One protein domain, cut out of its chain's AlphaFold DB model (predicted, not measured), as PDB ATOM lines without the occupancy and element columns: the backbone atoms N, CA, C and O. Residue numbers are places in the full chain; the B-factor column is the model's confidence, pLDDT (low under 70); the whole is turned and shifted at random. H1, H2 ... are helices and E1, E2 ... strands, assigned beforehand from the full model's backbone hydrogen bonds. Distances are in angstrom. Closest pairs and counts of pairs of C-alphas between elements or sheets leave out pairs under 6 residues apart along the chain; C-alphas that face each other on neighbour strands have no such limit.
ATOM      1  N   VAL A  17     383.829 268.049 406.122       88.69
ATOM      2  CA  VAL A  17     383.727 267.874 404.667       88.69
ATOM      3  C   VAL A  17     383.486 269.217 403.991       88.69
ATOM      4  O   VAL A  17     382.553 269.941 404.331       88.69
ATOM      5  N   HIS A  18     384.288 269.499 402.970       92.88
ATOM      6  CA  HIS A  18     384.100 270.603 402.031       92.88
ATOM      7  C   HIS A  18     384.478 270.148 400.615       92.88
ATOM      8  O   HIS A  18     384.811 268.981 400.405       92.88
ATOM      9  N   TRP A  19     384.407 271.033 399.621       95.31
ATOM     10  CA  TRP A  19     384.721 270.700 398.230       95.31
ATOM     11  C   TRP A  19     385.770 271.627 397.640       95.31
ATOM     12  O   TRP A  19     385.792 272.830 397.896       95.31
ATOM     13  N   HIS A  20     386.610 271.048 396.794       96.31
ATOM     14  CA  HIS A  20     387.585 271.749 395.977       96.31
ATOM     15  C   HIS A  20     387.100 271.822 394.532       96.31
ATOM     16  O   HIS A  20     386.919 270.796 393.872       96.31
ATOM     17  N   GLY A  21     386.882 273.042 394.051       97.19
ATOM     18  CA  GLY A  21     386.549 273.330 392.666       97.19
ATOM     19  C   GLY A  21     387.792 273.311 391.779       97.19
ATOM     20  O   GLY A  21     388.806 273.919 392.114       97.19
ATOM     21  N   HIS A  22     387.703 272.633 390.638       97.25
ATOM     22  CA  HIS A  22     388.729 272.606 389.602       97.25
ATOM     23  C   HIS A  22     388.122 272.755 388.204       97.25
ATOM     24  O   HIS A  22     387.166 272.054 387.857       97.25
ATOM     25  N   VAL A  23     388.707 273.620 387.380       97.25
ATOM     26  CA  VAL A  23     388.365 273.802 385.967       97.25
ATOM     27  C   VAL A  23     389.543 273.372 385.104       97.25
ATOM     28  O   VAL A  23     390.669 273.842 385.247       97.25
ATOM     29  N   GLU A  24     389.281 272.470 384.168       97.06
ATOM     30  CA  GLU A  24     390.280 271.960 383.241       97.06
ATOM     31  C   GLU A  24     389.802 272.203 381.805       97.06
ATOM     32  O   GLU A  24     388.775 271.664 381.390       97.06
ATOM     33  N   GLU A  25     390.561 272.978 381.020       95.31
ATOM     34  CA  GLU A  25     390.293 273.257 379.593       95.31
ATOM     35  C   GLU A  25     390.608 272.050 378.689       95.31
ATOM     36  O   GLU A  25     391.243 272.154 377.638       95.31
ATOM     37  N   VAL A  26     390.206 270.862 379.132       95.50
ATOM     38  CA  VAL A  26     390.359 269.608 378.409       95.50
ATOM     39  C   VAL A  26     389.107 268.736 378.554       95.50
ATOM     40  O   VAL A  26     388.372 268.830 379.543       95.50
ATOM     41  N   PRO A  27     388.844 267.833 377.592       94.62
ATOM     42  CA  PRO A  27     387.766 266.859 377.707       94.62
ATOM     43  C   PRO A  27     387.958 265.901 378.890       94.62
ATOM     44  O   PRO A  27     389.075 265.482 379.181       94.62
ATOM     45  N   MET A  28     386.847 265.414 379.449       93.06
ATOM     46  CA  MET A  28     386.830 264.480 380.590       93.06
ATOM     47  C   MET A  28     387.671 263.211 380.380       93.06
ATOM     48  O   MET A  28     388.191 262.649 381.334       93.06
ATOM     49  N   ALA A  29     387.839 262.766 379.130       93.00
ATOM     50  CA  ALA A  29     388.640 261.587 378.789       93.00
ATOM     51  C   ALA A  29     390.147 261.745 379.070       93.00
ATOM     52  O   ALA A  29     390.861 260.746 379.102       93.00
ATOM     53  N   VAL A  30     390.631 262.980 379.220       95.56
ATOM     54  CA  VAL A  30     392.043 263.301 379.489       95.56
ATOM     55  C   VAL A  30     392.209 264.258 380.673       95.56
ATOM     56  O   VAL A  30     393.323 264.705 380.937       95.56
ATOM     57  N   ALA A  31     391.114 264.591 381.358       95.75
ATOM     58  CA  ALA A  31     391.144 265.393 382.571       95.75
ATOM     59  C   ALA A  31     391.896 264.653 383.680       95.75
ATOM     60  O   ALA A  31     391.956 263.418 383.701       95.75
ATOM     61  N   LYS A  32     392.452 265.420 384.615       96.31
ATOM     62  CA  LYS A  32     393.141 264.889 385.787       96.31
ATOM     63  C   LYS A  32     392.215 263.969 386.579       96.31
ATOM     64  O   LYS A  32     390.991 264.102 386.604       96.31
ATOM     65  N   THR A  33     392.808 263.019 387.275       95.81
ATOM     66  CA  THR A  33     392.121 262.241 388.305       95.81
ATOM     67  C   THR A  33     391.918 263.089 389.564       95.81
ATOM     68  O   THR A  33     392.655 264.048 389.794       95.81
ATOM     69  N   ARG A  34     390.980 262.701 390.444       94.06
ATOM     70  CA  ARG A  34     390.811 263.339 391.768       94.06
ATOM     71  C   ARG A  34     392.141 263.428 392.521       94.06
ATOM     72  O   ARG A  34     392.496 264.479 393.029       94.06
ATOM     73  N   LYS A  35     392.916 262.339 392.547       91.75
ATOM     74  CA  LYS A  35     394.215 262.306 393.238       91.75
ATOM     75  C   LYS A  35     395.180 263.367 392.704       91.75
ATOM     76  O   LYS A  35     395.900 263.972 393.487       91.75
ATOM     77  N   GLU A  36     395.219 263.573 391.391       93.81
ATOM     78  CA  GLU A  36     396.072 264.596 390.776       93.81
ATOM     79  C   GLU A  36     395.556 266.012 391.049       93.81
ATOM     80  O   GLU A  36     396.364 266.916 391.252       93.81
ATOM     81  N   ARG A  37     394.231 266.205 391.094       93.69
ATOM     82  CA  ARG A  37     393.613 267.487 391.455       93.69
ATOM     83  C   ARG A  37     393.899 267.895 392.896       93.69
ATOM     84  O   ARG A  37     394.300 269.030 393.115       93.69
ATOM     85  N   LEU A  38     393.831 266.961 393.845       89.69
ATOM     86  CA  LEU A  38     394.084 267.241 395.265       89.69
ATOM     87  C   LEU A  38     395.537 267.606 395.607       89.69
ATOM     88  O   LEU A  38     395.803 268.070 396.711       89.69
ATOM     89  N   VAL A  39     396.485 267.410 394.687       88.62
ATOM     90  CA  VAL A  39     397.870 267.892 394.852       88.62
ATOM     91  C   VAL A  39     398.018 269.352 394.401       88.62
ATOM     92  O   VAL A  39     398.988 270.016 394.760       88.62
ATOM     93  N   ALA A  40     397.080 269.861 393.600       86.38
ATOM     94  CA  ALA A  40     397.066 271.242 393.143       86.38
ATOM     95  C   ALA A  40     396.232 272.127 394.079       86.38
ATOM     96  O   ALA A  40     395.339 271.652 394.779       86.38
ATOM     97  N   LEU A  41     396.503 273.434 394.049       89.56
ATOM     98  CA  LEU A  41     395.597 274.402 394.660       89.56
ATOM     99  C   LEU A  41     394.242 274.356 393.935       89.56
ATOM    100  O   LEU A  41     394.229 274.275 392.700       89.56
ATOM    101  N   PRO A  42     393.122 274.384 394.673       94.06
ATOM    102  CA  PRO A  42     391.808 274.482 394.062       94.06
ATOM    103  C   PRO A  42     391.589 275.867 393.449       94.06
ATOM    104  O   PRO A  42     392.142 276.860 393.924       94.06
ATOM    105  N   ASP A  43     390.755 275.923 392.414       95.19
ATOM    106  CA  ASP A  43     390.267 277.184 391.850       95.19
ATOM    107  C   ASP A  43     389.250 277.848 392.788       95.19
ATOM    108  O   ASP A  43     389.132 279.070 392.804       95.19
ATOM    109  N   GLU A  44     388.521 277.045 393.572       95.38
ATOM    110  CA  GLU A  44     387.550 277.515 394.560       95.38
ATOM    111  C   GLU A  44     387.424 276.540 395.737       95.38
ATOM    112  O   GLU A  44     387.525 275.322 395.559       95.38
ATOM    113  N   VAL A  45     387.154 277.065 396.933       93.69
ATOM    114  CA  VAL A  45     386.829 276.262 398.122       93.69
ATOM    115  C   VAL A  45     385.361 276.476 398.471       93.69
ATOM    116  O   VAL A  45     384.919 277.592 398.718       93.69
ATOM    117  N   LEU A  46     384.598 275.386 398.491       93.69
ATOM    118  CA  LEU A  46     383.141 275.401 398.594       93.69
ATOM    119  C   LEU A  46     382.737 274.665 399.868       93.69
ATOM    120  O   LEU A  46     383.172 273.537 400.096       93.69
ATOM    121  N   LEU A  47     381.911 275.287 400.702       91.62
ATOM    122  CA  LEU A  47     381.621 274.816 402.058       91.62
ATOM    123  C   LEU A  47     380.244 274.160 402.165       91.62
ATOM    124  O   LEU A  47     379.980 273.418 403.108       91.62
ATOM    125  N   THR A  48     379.357 274.408 401.199       92.12
ATOM    126  CA  THR A  48     377.993 273.870 401.214       92.12
ATOM    127  C   THR A  48     377.590 273.223 399.887       92.12
ATOM    128  O   THR A  48     378.040 273.647 398.820       92.12
ATOM    129  N   PRO A  49     376.650 272.255 399.902       95.06
ATOM    130  CA  PRO A  49     376.085 271.687 398.675       95.06
ATOM    131  C   PRO A  49     375.492 272.727 397.711       95.06
ATOM    132  O   PRO A  49     375.533 272.551 396.492       95.06
ATOM    133  N   GLN A  50     374.937 273.821 398.240       95.81
ATOM    134  CA  GLN A  50     374.383 274.915 397.441       95.81
ATOM    135  C   GLN A  50     375.480 275.713 396.735       95.81
ATOM    136  O   GLN A  50     375.331 276.020 395.552       95.81
ATOM    137  N   GLU A  51     376.582 276.013 397.426       96.25
ATOM    138  CA  GLU A  51     377.756 276.650 396.820       96.25
ATOM    139  C   GLU A  51     378.348 275.767 395.726       96.25
ATOM    140  O   GLU A  51     378.614 276.262 394.633       96.25
ATOM    141  N   VAL A  52     378.451 274.452 395.964       97.50
ATOM    142  CA  VAL A  52     378.901 273.491 394.948       97.50
ATOM    143  C   VAL A  52     378.055 273.581 393.685       97.50
ATOM    144  O   VAL A  52     378.586 273.765 392.588       97.50
ATOM    145  N   ALA A  53     376.732 273.499 393.815       97.56
ATOM    146  CA  ALA A  53     375.851 273.545 392.657       97.56
ATOM    147  C   ALA A  53     375.878 274.905 391.935       97.56
ATOM    148  O   ALA A  53     375.840 274.943 390.702       97.56
ATOM    149  N   ALA A  54     375.962 276.014 392.676       96.88
ATOM    150  CA  ALA A  54     376.051 277.356 392.104       96.88
ATOM    151  C   ALA A  54     377.366 277.560 391.338       96.88
ATOM    152  O   ALA A  54     377.350 278.050 390.205       96.88
ATOM    153  N   TRP A  55     378.485 277.128 391.919       98.00
ATOM    154  CA  TRP A  55     379.804 277.214 391.303       98.00
ATOM    155  C   TRP A  55     379.897 276.350 390.040       98.00
ATOM    156  O   TRP A  55     380.286 276.853 388.986       98.00
ATOM    157  N   LEU A  56     379.427 275.096 390.092       97.94
ATOM    158  CA  LEU A  56     379.356 274.217 388.917       97.94
ATOM    159  C   LEU A  56     378.519 274.836 387.790       97.94
ATOM    160  O   LEU A  56     378.928 274.804 386.627       97.94
ATOM    161  N   ALA A  57     377.367 275.435 388.114       96.88
ATOM    162  CA  ALA A  57     376.531 276.109 387.123       96.88
ATOM    163  C   ALA A  57     377.269 277.285 386.468       96.88
ATOM    164  O   ALA A  57     377.238 277.416 385.244       96.88
ATOM    165  N   GLY A  58     377.938 278.122 387.265       96.00
ATOM    166  CA  GLY A  58     378.724 279.254 386.773       96.00
ATOM    167  C   GLY A  58     379.873 278.811 385.866       96.00
ATOM    168  O   GLY A  58     379.984 279.286 384.737       96.00
ATOM    169  N   ALA A  59     380.666 277.838 386.316       96.19
ATOM    170  CA  ALA A  59     381.806 277.312 385.573       96.19
ATOM    171  C   ALA A  59     381.387 276.671 384.240       96.19
ATOM    172  O   ALA A  59     381.984 276.949 383.199       96.19
ATOM    173  N   VAL A  60     380.318 275.863 384.232       95.50
ATOM    174  CA  VAL A  60     379.815 275.235 383.000       95.50
ATOM    175  C   VAL A  60     379.242 276.275 382.035       95.50
ATOM    176  O   VAL A  60     379.497 276.183 380.835       95.50
ATOM    177  N   LYS A  61     378.502 277.279 382.525       94.88
ATOM    178  CA  LYS A  61     377.993 278.373 381.680       94.88
ATOM    179  C   LYS A  61     379.128 279.161 381.041       94.88
ATOM    180  O   LYS A  61     379.098 279.371 379.830       94.88
ATOM    181  N   ALA A  62     380.132 279.533 381.834       93.81
ATOM    182  CA  ALA A  62     381.309 280.242 381.351       93.81
ATOM    183  C   ALA A  62     382.042 279.425 380.276       93.81
ATOM    184  O   ALA A  62     382.289 279.933 379.183       93.81
ATOM    185  N   ALA A  63     382.296 278.137 380.534       92.56
ATOM    186  CA  ALA A  63     382.953 277.245 379.582       92.56
ATOM    187  C   ALA A  63     382.148 277.041 378.286       92.56
ATOM    188  O   ALA A  63     382.725 276.911 377.211       92.56
ATOM    189  N   ALA A  64     380.816 277.025 378.374       92.19
ATOM    190  CA  ALA A  64     379.930 276.875 377.222       92.19
ATOM    191  C   ALA A  64     379.653 278.195 376.474       92.19
ATOM    192  O   ALA A  64     378.963 278.172 375.453       92.19
ATOM    193  N   GLY A  65     380.132 279.341 376.976       93.38
ATOM    194  CA  GLY A  65     379.798 280.661 376.432       93.38
ATOM    195  C   GLY A  65     378.310 281.010 376.552       93.38
ATOM    196  O   GLY A  65     377.764 281.705 375.694       93.38
ATOM    197  N   LEU A  66     377.633 280.486 377.577       93.06
ATOM    198  CA  LEU A  66     376.214 280.723 377.834       93.06
ATOM    199  C   LEU A  66     376.010 281.973 378.700       93.06
ATOM    200  O   LEU A  66     376.866 282.293 379.527       93.06
ATOM    201  N   PRO A  67     374.867 282.666 378.558       92.19
ATOM    202  CA  PRO A  67     374.544 283.795 379.420       92.19
ATOM    203  C   PRO A  67     374.286 283.340 380.866       92.19
ATOM    204  O   PRO A  67     373.931 282.186 381.130       92.19
ATOM    205  N   GLU A  68     374.439 284.265 381.816       85.81
ATOM    206  CA  GLU A  68     374.282 283.988 383.251       85.81
ATOM    207  C   GLU A  68     372.882 283.464 383.612       85.81
ATOM    208  O   GLU A  68     372.743 282.639 384.518       85.81
ATOM    209  N   ASP A  69     371.851 283.871 382.870       89.88
ATOM    210  CA  ASP A  69     370.451 283.487 383.070       89.88
ATOM    211  C   ASP A  69     370.072 282.135 382.438       89.88
ATOM    212  O   ASP A  69     368.934 281.682 382.586       89.88
ATOM    213  N   ALA A  70     371.013 281.441 381.786       91.94
ATOM    214  CA  ALA A  70     370.772 280.106 381.254       91.94
ATOM    215  C   ALA A  70     370.263 279.154 382.358       91.94
ATOM    216  O   ALA A  70     370.832 279.067 383.453       91.94
ATOM    217  N   ASN A  71     369.179 278.427 382.075       91.31
ATOM    218  CA  ASN A  71     368.510 277.590 383.069       91.31
ATOM    219  C   ASN A  71     369.196 276.224 383.219       91.31
ATOM    220  O   ASN A  71     369.248 275.441 382.275       91.31
ATOM    221  N   PHE A  72     369.670 275.937 384.432       91.88
ATOM    222  CA  PHE A  72     370.296 274.672 384.829       91.88
ATOM    223  C   PHE A  72     369.530 273.985 385.974       91.88
ATOM    224  O   PHE A  72     370.098 273.139 386.653       91.88
ATOM    225  N   GLY A  73     368.259 274.333 386.218       89.69
ATOM    226  CA  GLY A  73     367.499 273.914 387.408       89.69
ATOM    227  C   GLY A  73     367.539 272.410 387.710       89.69
ATOM    228  O   GLY A  73     367.781 272.022 388.854       89.69
ATOM    229  N   ASP A  74     367.401 271.564 386.687       93.00
ATOM    230  CA  ASP A  74     367.483 270.106 386.850       93.00
ATOM    231  C   ASP A  74     368.900 269.658 387.240       93.00
ATOM    232  O   ASP A  74     369.079 268.860 388.158       93.00
ATOM    233  N   SER A  75     369.926 270.214 386.586       94.81
ATOM    234  CA  SER A  75     371.334 269.904 386.879       94.81
ATOM    235  C   SER A  75     371.743 270.386 388.267       94.81
ATOM    236  O   SER A  75     372.365 269.640 389.014       94.81
ATOM    237  N   VAL A  76     371.330 271.597 388.643       95.44
ATOM    238  CA  VAL A  76     371.541 272.171 389.977       95.44
ATOM    239  C   VAL A  76     370.921 271.272 391.039       95.44
ATOM    240  O   VAL A  76     371.584 270.950 392.018       95.44
ATOM    241  N   SER A  77     369.686 270.810 390.829       95.44
ATOM    242  CA  SER A  77     369.011 269.919 391.781       95.44
ATOM    243  C   SER A  77     369.765 268.595 391.965       95.44
ATOM    244  O   SER A  77     369.914 268.119 393.091       95.44
ATOM    245  N   VAL A  78     370.298 268.027 390.877       97.12
ATOM    246  CA  VAL A  78     371.145 266.822 390.927       97.12
ATOM    247  C   VAL A  78     372.458 267.095 391.663       97.12
ATOM    248  O   VAL A  78     372.840 266.309 392.525       97.12
ATOM    249  N   TRP A  79     373.138 268.206 391.373       97.62
ATOM    250  CA  TRP A  79     374.410 268.539 392.018       97.62
ATOM    251  C   TRP A  79     374.258 268.809 393.510       97.62
ATOM    252  O   TRP A  79     375.059 268.297 394.286       97.62
ATOM    253  N   VAL A  80     373.202 269.520 393.922       96.50
ATOM    254  CA  VAL A  80     372.875 269.683 395.345       96.50
ATOM    255  C   VAL A  80     372.674 268.315 395.984       96.50
ATOM    256  O   VAL A  80     373.269 268.042 397.018       96.50
ATOM    257  N   SER A  81     371.889 267.428 395.366       94.12
ATOM    258  CA  SER A  81     371.630 266.099 395.928       94.12
ATOM    259  C   SER A  81     372.898 265.255 396.081       94.12
ATOM    260  O   SER A  81     373.026 264.559 397.086       94.12
ATOM    261  N   LEU A  82     373.821 265.303 395.117       95.56
ATOM    262  CA  LEU A  82     375.099 264.588 395.184       95.56
ATOM    263  C   LEU A  82     376.021 265.191 396.251       95.56
ATOM    264  O   LEU A  82     376.522 264.470 397.109       95.56
ATOM    265  N   ALA A  83     376.190 266.514 396.266       94.31
ATOM    266  CA  ALA A  83     377.014 267.180 397.272       94.31
ATOM    267  C   ALA A  83     376.436 267.002 398.688       94.31
ATOM    268  O   ALA A  83     377.174 266.750 399.630       94.31
ATOM    269  N   SER A  84     375.111 266.985 398.860       92.56
ATOM    270  CA  SER A  84     374.473 266.636 400.140       92.56
ATOM    271  C   SER A  84     374.686 265.183 400.583       92.56
ATOM    272  O   SER A  84     374.217 264.807 401.651       92.56
ATOM    273  N   GLN A  85     375.349 264.347 399.788       91.19
ATOM    274  CA  GLN A  85     375.785 263.004 400.180       91.19
ATOM    275  C   GLN A  85     377.301 262.940 400.433       91.19
ATOM    276  O   GLN A  85     377.822 261.860 400.698       91.19
ATOM    277  N   GLY A  86     378.015 264.071 400.369       91.06
ATOM    278  CA  GLY A  86     379.475 264.102 400.473       91.06
ATOM    279  C   GLY A  86     380.191 263.651 399.194       91.06
ATOM    280  O   GLY A  86     381.366 263.300 399.249       91.06
ATOM    281  N   GLU A  87     379.502 263.614 398.050       94.50
ATOM    282  CA  GLU A  87     380.066 263.080 396.809       94.50
ATOM    283  C   GLU A  87     380.935 264.099 396.067       94.50
ATOM    284  O   GLU A  87     380.682 265.308 396.082       94.50
ATOM    285  N   SER A  88     381.940 263.580 395.356       96.38
ATOM    286  CA  SER A  88     382.679 264.350 394.352       96.38
ATOM    287  C   SER A  88     381.900 264.371 393.040       96.38
ATOM    288  O   SER A  88     381.360 263.353 392.606       96.38
ATOM    289  N   ILE A  89     381.865 265.520 392.375       98.06
ATOM    290  CA  ILE A  89     381.086 265.720 391.152       98.06
ATOM    291  C   ILE A  89     382.035 266.087 390.022       98.06
ATOM    292  O   ILE A  89     382.806 267.030 390.145       98.06
ATOM    293  N   VAL A  90     381.949 265.379 388.895       97.00
ATOM    294  CA  VAL A  90     382.670 265.726 387.664       97.00
ATOM    295  C   VAL A  90     381.658 265.916 386.542       97.00
ATOM    296  O   VAL A  90     380.840 265.041 386.263       97.00
ATOM    297  N   THR A  91     381.704 267.077 385.902       95.94
ATOM    298  CA  THR A  91     380.814 267.490 384.814       95.94
ATOM    299  C   THR A  91     381.604 268.307 383.789       95.94
ATOM    300  O   THR A  91     382.830 268.376 383.853       95.94
ATOM    301  N   GLY A  92     380.936 268.908 382.807       93.88
ATOM    302  CA  GLY A  92     381.580 269.845 381.894       93.88
ATOM    303  C   GLY A  92     380.901 269.953 380.538       93.88
ATOM    304  O   GLY A  92     379.772 269.502 380.330       93.88
ATOM    305  N   VAL A  93     381.626 270.546 379.595       93.25
ATOM    306  CA  VAL A  93     381.182 270.736 378.214       93.25
ATOM    307  C   VAL A  93     381.906 269.730 377.334       93.25
ATOM    308  O   VAL A  93     383.137 269.656 377.310       93.25
ATOM    309  N   ARG A  94     381.131 268.925 376.599       90.06
ATOM    310  CA  ARG A  94     381.655 267.825 375.783       90.06
ATOM    311  C   ARG A  94     382.780 268.314 374.864       90.06
ATOM    312  O   ARG A  94     382.580 269.229 374.078       90.06
ATOM    313  N   GLN A  95     383.925 267.630 374.931       88.31
ATOM    314  CA  GLN A  95     385.138 267.924 374.153       88.31
ATOM    315  C   GLN A  95     385.809 269.284 374.422       88.31
ATOM    316  O   GLN A  95     386.747 269.620 373.708       88.31
ATOM    317  N   GLN A  96     385.383 270.041 375.433       90.38
ATOM    318  CA  GLN A  96     385.920 271.381 375.692       90.38
ATOM    319  C   GLN A  96     386.491 271.514 377.098       90.38
ATOM    320  O   GLN A  96     387.663 271.829 377.252       90.38
ATOM    321  N   CYS A  97     385.673 271.259 378.115       95.12
ATOM    322  CA  CYS A  97     386.011 271.581 379.493       95.12
ATOM    323  C   CYS A  97     385.508 270.491 380.434       95.12
ATOM    324  O   CYS A  97     384.425 269.935 380.226       95.12
ATOM    325  N   THR A  98     386.291 270.224 381.471       97.75
ATOM    326  CA  THR A  98     385.916 269.400 382.615       97.75
ATOM    327  C   THR A  98     385.913 270.277 383.854       97.75
ATOM    328  O   THR A  98     386.878 270.980 384.126       97.75
ATOM    329  N   VAL A  99     384.819 270.224 384.602       97.81
ATOM    330  CA  VAL A  99     384.656 270.926 385.871       97.81
ATOM    331  C   VAL A  99     384.453 269.871 386.947       97.81
ATOM    332  O   VAL A  99     383.563 269.025 386.823       97.81
ATOM    333  N   ALA A 100     385.277 269.907 387.986       98.06
ATOM    334  CA  ALA A 100     385.203 268.988 389.109       98.06
ATOM    335  C   ALA A 100     384.987 269.752 390.417       98.06
ATOM    336  O   ALA A 100     385.616 270.777 390.643       98.06
ATOM    337  N   ALA A 101     384.113 269.235 391.272       98.06
ATOM    338  CA  ALA A 101     384.001 269.604 392.674       98.06
ATOM    339  C   ALA A 101     384.340 268.355 393.493       98.06
ATOM    340  O   ALA A 101     383.496 267.474 393.664       98.06
ATOM    341  N   ASP A 102     385.592 268.234 393.928       97.31
ATOM    342  CA  ASP A 102     386.066 267.070 394.673       97.31
ATOM    343  C   ASP A 102     385.763 267.264 396.162       97.31
ATOM    344  O   ASP A 102     386.276 268.191 396.786       97.31
ATOM    345  N   ALA A 103     384.932 266.386 396.727       94.50
ATOM    346  CA  ALA A 103     384.693 266.340 398.165       94.50
ATOM    347  C   ALA A 103     385.996 265.968 398.865       94.50
ATOM    348  O   ALA A 103     386.676 265.028 398.444       94.50
ATOM    349  N   VAL A 104     386.339 266.684 399.921       91.88
ATOM    350  CA  VAL A 104     387.570 266.515 400.684       91.88
ATOM    351  C   VAL A 104     387.245 266.518 402.161       91.88
ATOM    352  O   VAL A 104     386.345 267.223 402.612       91.88
ATOM    353  N   THR A 105     387.988 265.708 402.905       87.06
ATOM    354  CA  THR A 105     387.937 265.735 404.365       87.06
ATOM    355  C   THR A 105     389.097 266.540 404.936       87.06
ATOM    356  O   THR A 105     390.120 266.717 404.271       87.06
ATOM    357  N   ASP A 106     389.003 266.917 406.208       76.81
ATOM    358  CA  ASP A 106     390.101 267.548 406.963       76.81
ATOM    359  C   ASP A 106     391.422 266.756 406.917       76.81
ATOM    360  O   ASP A 106     392.495 267.311 407.129       76.81
TER     361      ASP A 106
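Overview. This is residues 17 to 106 of the 129 residues of an uncharacterized protein of Streptoalloteichus hindustanus (UniProt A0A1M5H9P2). A twisted sheet of four strands has the long helix H2 packed along one face, over E1 and E4, while H3 packs on that same face and crosses H2 at a steep tilt. The two layers are thus the sheet E2 E1 E4 E3 and the helices H2 and H3; the short H1 only grazes the sheet. The printed part has 90 residues, with three named helices and four named strands in the order E1 H1 E2 H2 H3 E3 E4; the sheet's order is E2 - E1 - E4 - E3, all antiparallel, and the class is mixed, helices and strands. It is compact, with a radius of gyration of the C-alphas of 12.2 A, and spans 35 by 27 by 18 A.

Arrangement. Start with E1, residues 17 to 24, an inner strand: it is antiparallel to E4, residues 97 to 105, with N 20 and O 102 2.9 A apart, within hydrogen-bond range. H1, residues 34 to 37, only grazes the sheet; its Arg 34 has its C-alpha 6.7 A from that of Asp 102, the closest pair with E4. On E1's other side look for the edge strand E2, residues 44 to 46, antiparallel, with N 46 and O 19 at 2.9 A. H2, residues 49 to 64, is on the sheet at a height of 8.5 A, over E1 and E4, and runs along the strands, at 10 degrees to E4 on the local plane. H3, residues 73 to 83, lies on the same face at a height of 10.6 A. H2 and H3 touch, closest at the C-alphas of Pro 49 and Ala 83, 4.8 A, and run opposite ways at a steep tilt of 50 degrees. E3, residues 89 to 93, the other edge strand, forms a hairpin with E4, where N 91 and O 99 are 2.8 A apart. H1 is apart from H2 and H3. In H2 and H3 every O i to N i+4 pair is within hydrogen-bond range; H1 is too short for such a pair.

Along the chain. Find C-alpha 17 at (383.727, 267.874, 404.667); from there E1 runs 22.8 A to residue 24. H1 holds residues 34 to 37 and E2 residues 44 to 46. H2 begins at C-alpha 49, at (376.085, 271.687, 398.675), and runs 22.4 A to residue 64; H3 covers 15.3 A from residue 73 to 83. E3 spans 13.9 A, residues 89 to 93, and E4 runs 25.6 A from residue 97 to C-alpha 105, at (387.937, 265.735, 404.365).

Size, cuts and confidence. The C-alphas farthest apart are those of Pro 67 and Asp 106, 35.6 A. The printed part has no cut, and no link is long. The mean pLDDT of the printed part is 93.9, and no printed residue is under 70.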